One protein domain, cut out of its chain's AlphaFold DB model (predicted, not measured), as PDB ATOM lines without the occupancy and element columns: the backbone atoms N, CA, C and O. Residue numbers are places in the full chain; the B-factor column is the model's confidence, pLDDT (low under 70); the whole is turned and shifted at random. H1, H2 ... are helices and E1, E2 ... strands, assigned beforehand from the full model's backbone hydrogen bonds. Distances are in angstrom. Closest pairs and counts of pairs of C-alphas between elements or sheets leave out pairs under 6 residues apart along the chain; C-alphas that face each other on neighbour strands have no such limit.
ATOM      1  N   GLN A  19     103.302  39.445  76.681       44.41
ATOM      2  CA  GLN A  19     102.492  40.103  75.635       44.41
ATOM      3  C   GLN A  19     102.997  39.841  74.201       44.41
ATOM      4  O   GLN A  19     102.263  40.065  73.240       44.41
ATOM      5  N   ASN A  20     104.216  39.324  74.046       41.28
ATOM      6  CA  ASN A  20     104.816  38.980  72.762       41.28
ATOM      7  C   ASN A  20     104.581  37.527  72.298       41.28
ATOM      8  O   ASN A  20     104.872  37.228  71.142       41.28
ATOM      9  N   ASP A  21     104.018  36.637  73.128       47.06
ATOM     10  CA  ASP A  21     103.736  35.237  72.741       47.06
ATOM     11  C   ASP A  21     102.454  35.098  71.888       47.06
ATOM     12  O   ASP A  21     102.128  34.027  71.367       47.06
ATOM     13  N   PHE A  22     101.724  36.201  71.696       53.12
ATOM     14  CA  PHE A  22     100.447  36.282  70.987       53.12
ATOM     15  C   PHE A  22     100.638  36.461  69.467       53.12
ATOM     16  O   PHE A  22     100.250  37.471  68.887       53.12
ATOM     17  N   ASN A  23     101.226  35.473  68.786       43.97
ATOM     18  CA  ASN A  23     101.398  35.491  67.320       43.97
ATOM     19  C   ASN A  23     100.285  34.754  66.546       43.97
ATOM     20  O   ASN A  23     100.541  34.063  65.562       43.97
ATOM     21  N   ALA A  24      99.024  34.941  66.941       43.94
ATOM     22  CA  ALA A  24      97.876  34.536  66.131       43.94
ATOM     23  C   ALA A  24      96.837  35.661  66.102       43.94
ATOM     24  O   ALA A  24      95.922  35.691  66.914       43.94
ATOM     25  N   ALA A  25      97.015  36.559  65.130       44.75
ATOM     26  CA  ALA A  25      96.175  37.715  64.830       44.75
ATOM     27  C   ALA A  25      96.081  38.741  65.971       44.75
ATOM     28  O   ALA A  25      95.465  38.504  67.004       44.75
ATOM     29  N   ARG A  26      96.606  39.948  65.723       48.69
ATOM     30  CA  ARG A  26      96.129  41.163  66.391       48.69
ATOM     31  C   ARG A  26      94.639  41.311  66.081       48.69
ATOM     32  O   ARG A  26      94.257  41.964  65.111       48.69
ATOM     33  N   LEU A  27      93.799  40.635  66.850       51.72
ATOM     34  CA  LEU A  27      92.375  40.889  66.895       51.72
ATOM     35  C   LEU A  27      92.273  42.261  67.547       51.72
ATOM     36  O   LEU A  27      92.403  42.365  68.755       51.72
ATOM     37  N   GLY A  28      92.073  43.324  66.765       51.56
ATOM     38  CA  GLY A  28      91.881  44.694  67.267       51.56
ATOM     39  C   GLY A  28      90.605  44.886  68.107       51.56
ATOM     40  O   GLY A  28      90.017  45.960  68.099       51.56
ATOM     41  N   ASN A  29      90.144  43.830  68.776       62.16
ATOM     42  CA  ASN A  29      88.974  43.745  69.622       62.16
ATOM     43  C   ASN A  29      89.437  43.336  71.028       62.16
ATOM     44  O   ASN A  29      89.683  42.157  71.297       62.16
ATOM     45  N   SER A  30      89.520  44.327  71.915       78.38
ATOM     46  CA  SER A  30      89.960  44.178  73.307       78.38
ATOM     47  C   SER A  30      89.176  43.112  74.077       78.38
ATOM     48  O   SER A  30      89.724  42.474  74.973       78.38
ATOM     49  N   THR A  31      87.918  42.853  73.711       86.56
ATOM     50  CA  THR A  31      87.093  41.823  74.353       86.56
ATOM     51  C   THR A  31      87.544  40.406  73.996       86.56
ATOM     52  O   THR A  31      87.564  39.538  74.865       86.56
ATOM     53  N   LEU A  32      87.937  40.143  72.744       87.50
ATOM     54  CA  LEU A  32      88.426  38.812  72.355       87.50
ATOM     55  C   LEU A  32      89.776  38.506  73.000       87.50
ATOM     56  O   LEU A  32      89.996  37.378  73.435       87.50
ATOM     57  N   GLU A  33      90.649  39.507  73.107       89.12
ATOM     58  CA  GLU A  33      91.926  39.387  73.817       89.12
ATOM     59  C   GLU A  33      91.710  39.096  75.309       89.12
ATOM     60  O   GLU A  33      92.354  38.208  75.866       89.12
ATOM     61  N   GLN A  34      90.748  39.774  75.945       90.50
ATOM     62  CA  GLN A  34      90.365  39.517  77.337       90.50
ATOM     63  C   GLN A  34      89.818  38.100  77.538       90.50
ATOM     64  O   GLN A  34      90.269  37.402  78.445       90.50
ATOM     65  N   LEU A  35      88.893  37.649  76.683       93.31
ATOM     66  CA  LEU A  35      88.344  36.291  76.749       93.31
ATOM     67  C   LEU A  35      89.430  35.242  76.509       93.31
ATOM     68  O   LEU A  35      89.504  34.252  77.235       93.31
ATOM     69  N   PHE A  36      90.305  35.465  75.524       92.25
ATOM     70  CA  PHE A  36      91.456  34.604  75.280       92.25
ATOM     71  C   PHE A  36      92.321  34.504  76.535       92.25
ATOM     72  O   PHE A  36      92.594  33.395  76.991       92.25
ATOM     73  N   LEU A  37      92.709  35.634  77.130       93.62
ATOM     74  CA  LEU A  37      93.526  35.634  78.339       93.62
ATOM     75  C   LEU A  37      92.817  34.893  79.479       93.62
ATOM     76  O   LEU A  37      93.428  34.029  80.098       93.62
ATOM     77  N   GLN A  38      91.522  35.139  79.686       94.44
ATOM     78  CA  GLN A  38      90.720  34.487  80.723       94.44
ATOM     79  C   GLN A  38      90.688  32.958  80.569       94.44
ATOM     80  O   GLN A  38      90.875  32.239  81.553       94.44
ATOM     81  N   LEU A  39      90.510  32.431  79.350       95.50
ATOM     82  CA  LEU A  39      90.578  30.986  79.085       95.50
ATOM     83  C   LEU A  39      91.936  30.402  79.514       95.50
ATOM     84  O   LEU A  39      92.014  29.354  80.170       95.50
ATOM     85  N   HIS A  40      93.022  31.096  79.169       94.38
ATOM     86  CA  HIS A  40      94.384  30.619  79.400       94.38
ATOM     87  C   HIS A  40      94.813  30.750  80.866       94.38
ATOM     88  O   HIS A  40      95.462  29.837  81.377       94.38
ATOM     89  N   THR A  41      94.388  31.799  81.572       95.81
ATOM     90  CA  THR A  41      94.771  32.061  82.970       95.81
ATOM     91  C   THR A  41      93.810  31.487  84.006       95.81
ATOM     92  O   THR A  41      94.154  31.478  85.184       95.81
ATOM     93  N   SER A  42      92.642  30.966  83.601       97.38
ATOM     94  CA  SER A  42      91.703  30.310  84.528       97.38
ATOM     95  C   SER A  42      92.408  29.246  85.394       97.38
ATOM     96  O   SER A  42      93.286  28.545  84.880       97.38
ATOM     97  N   PRO A  43      92.057  29.086  86.677       97.19
ATOM     98  CA  PRO A  43      92.628  28.046  87.530       97.19
ATOM     99  C   PRO A  43      92.401  26.631  86.978       97.19
ATOM    100  O   PRO A  43      91.473  26.361  86.209       97.19
ATOM    101  N   TRP A  44      93.281  25.713  87.373       97.12
ATOM    102  CA  TRP A  44      93.093  24.282  87.150       97.12
ATOM    103  C   TRP A  44      92.121  23.707  88.182       97.12
ATOM    104  O   TRP A  44      92.097  24.128  89.332       97.12
ATOM    105  N   ASN A  45      91.371  22.690  87.769       95.38
ATOM    106  CA  ASN A  45      90.437  21.896  88.565       95.38
ATOM    107  C   ASN A  45      89.269  22.683  89.186       95.38
ATOM    108  O   ASN A  45      88.562  22.161  90.046       95.38
ATOM    109  N   GLU A  46      89.015  23.895  88.697       95.50
ATOM    110  CA  GLU A  46      87.909  24.752  89.112       95.50
ATOM    111  C   GLU A  46      87.056  25.150  87.901       95.50
ATOM    112  O   GLU A  46      87.564  25.360  86.796       95.50
ATOM    113  N   ALA A  47      85.737  25.207  88.100       96.56
ATOM    114  CA  ALA A  47      84.791  25.609  87.068       96.56
ATOM    115  C   ALA A  47      84.643  27.136  87.059       96.56
ATOM    116  O   ALA A  47      84.183  27.722  88.035       96.56
ATOM    117  N   VAL A  48      84.981  27.766  85.937       96.88
ATOM    118  CA  VAL A  48      84.980  29.223  85.771       96.88
ATOM    119  C   VAL A  48      83.967  29.616  84.704       96.88
ATOM    120  O   VAL A  48      84.044  29.152  83.566       96.88
ATOM    121  N   ALA A  49      83.015  30.482  85.048       97.31
ATOM    122  CA  ALA A  49      82.120  31.082  84.063       97.31
ATOM    123  C   ALA A  49      82.899  32.107  83.223       97.31
ATOM    124  O   ALA A  49      83.412  33.090  83.757       97.31
ATOM    125  N   ILE A  50      82.998  31.869  81.914       95.06
ATOM    126  CA  ILE A  50      83.724  32.746  80.983       95.06
ATOM    127  C   ILE A  50      82.745  33.725  80.327       95.06
ATOM    128  O   ILE A  50      82.993  34.926  80.287       95.06
ATOM    129  N   THR A  51      81.593  33.227  79.873       94.44
ATOM    130  CA  THR A  51      80.467  34.036  79.379       94.44
ATOM    131  C   THR A  51      79.139  33.436  79.857       94.44
ATOM    132  O   THR A  51      79.115  32.291  80.325       94.44
ATOM    133  N   PRO A  52      78.005  34.159  79.756       95.75
ATOM    134  CA  PRO A  52      76.698  33.568  80.022       95.75
ATOM    135  C   PRO A  52      76.476  32.315  79.161       95.75
ATOM    136  O   PRO A  52      76.504  32.380  77.935       95.75
ATOM    137  N   GLY A  53      76.277  31.167  79.812       95.25
ATOM    138  CA  GLY A  53      76.075  29.878  79.141       95.25
ATOM    139  C   GLY A  53      77.353  29.116  78.770       95.25
ATOM    140  O   GLY A  53      77.244  28.014  78.237       95.25
ATOM    141  N   PHE A  54      78.546  29.638  79.074       96.06
ATOM    142  CA  PHE A  54      79.807  28.934  78.838       96.06
ATOM    143  C   PHE A  54      80.704  28.935  80.081       96.06
ATOM    144  O   PHE A  54      81.237  29.961  80.511       96.06
ATOM    145  N   THR A  55      80.894  27.736  80.627       97.19
ATOM    146  CA  THR A  55      81.750  27.468  81.782       97.19
ATOM    147  C   THR A  55      82.931  26.617  81.342       97.19
ATOM    148  O   THR A  55      82.748  25.562  80.735       97.19
ATOM    149  N   LEU A  56      84.139  27.058  81.677       97.25
ATOM    150  CA  LEU A  56      85.371  26.321  81.443       97.25
ATOM    151  C   LEU A  56      85.762  25.556  82.708       97.25
ATOM    152  O   LEU A  56      85.857  26.136  83.784       97.25
ATOM    153  N   LEU A  57      86.054  24.268  82.560       96.69
ATOM    154  CA  LEU A  57      86.761  23.476  83.560       96.69
ATOM    155  C   LEU A  57      88.045  22.956  82.916       96.69
ATOM    156  O   LEU A  57      87.990  22.123  82.013       96.69
ATOM    157  N   LYS A  58      89.200  23.447  83.370       96.06
ATOM    158  CA  LYS A  58      90.502  22.907  82.959       96.06
ATOM    159  C   LYS A  58      90.934  21.856  83.960       96.06
ATOM    160  O   LYS A  58      90.932  22.132  85.150       96.06
ATOM    161  N   GLN A  59      91.339  20.678  83.503       94.12
ATOM    162  CA  GLN A  59      91.784  19.606  84.395       94.12
ATOM    163  C   GLN A  59      93.236  19.249  84.101       94.12
ATOM    164  O   GLN A  59      93.594  19.010  82.948       94.12
ATOM    165  N   GLN A  60      94.069  19.235  85.141       93.81
ATOM    166  CA  GLN A  60      95.470  18.836  85.033       93.81
ATOM    167  C   GLN A  60      95.583  17.355  85.389       93.81
ATOM    168  O   GLN A  60      95.664  16.997  86.561       93.81
ATOM    169  N   ILE A  61      95.499  16.496  84.374       91.56
ATOM    170  CA  ILE A  61      95.401  15.042  84.540       91.56
ATOM    171  C   ILE A  61      96.290  14.352  83.505       91.56
ATOM    172  O   ILE A  61      96.396  14.808  82.364       91.56
TER     173      ILE A  61
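This is residues 19 to 61 of the 152 residues of the protein "tRNA 5-methylaminomethyl-2-thiouridine biosynthesis bifunctional protein MnmC" of bioreactor metagenome (UniProt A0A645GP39). One helix, H1, comes near a small two-stranded hairpin, E1 and E2, with its residues 35 to 39, while residues 23 to 32, of which 30 to 32 belong to H1, stick out free. The printed part has 43 residues, with H1, E1 and antiparallel E2 in that order; the class is mixed, with 21 residues, under half, in named elements. The whole is loose and flat, with a radius of gyration of the C-alphas of 11.9 A and spans of 30 by 25 by 12 A.

In H1, residues 30 to 41, every O i to N i+4 pair is within hydrogen-bond range. The closest C-alphas of H1 and E1, residues 47 to 51, are those of Leu 35 and Ile 50, 7.2 A apart. E1 and E2, residues 54 to 57, form a hairpin, antiparallel at 151 degrees, with N 48 and O 56 within hydrogen-bond range at 2.8 A.

H1 begins at C-alpha 30 (89.960, 44.178, 73.307) and measures 16.2 A. E1 measures 12.2 A; E2, 10.0 A, ends at C-alpha 57 (86.761, 23.476, 83.560).

The two farthest C-alphas, of Gly 28 and Ile 61, are 34.5 A apart. The printed part has no cut, and both links are tight. Residues 19 to 29 have pLDDT under 70.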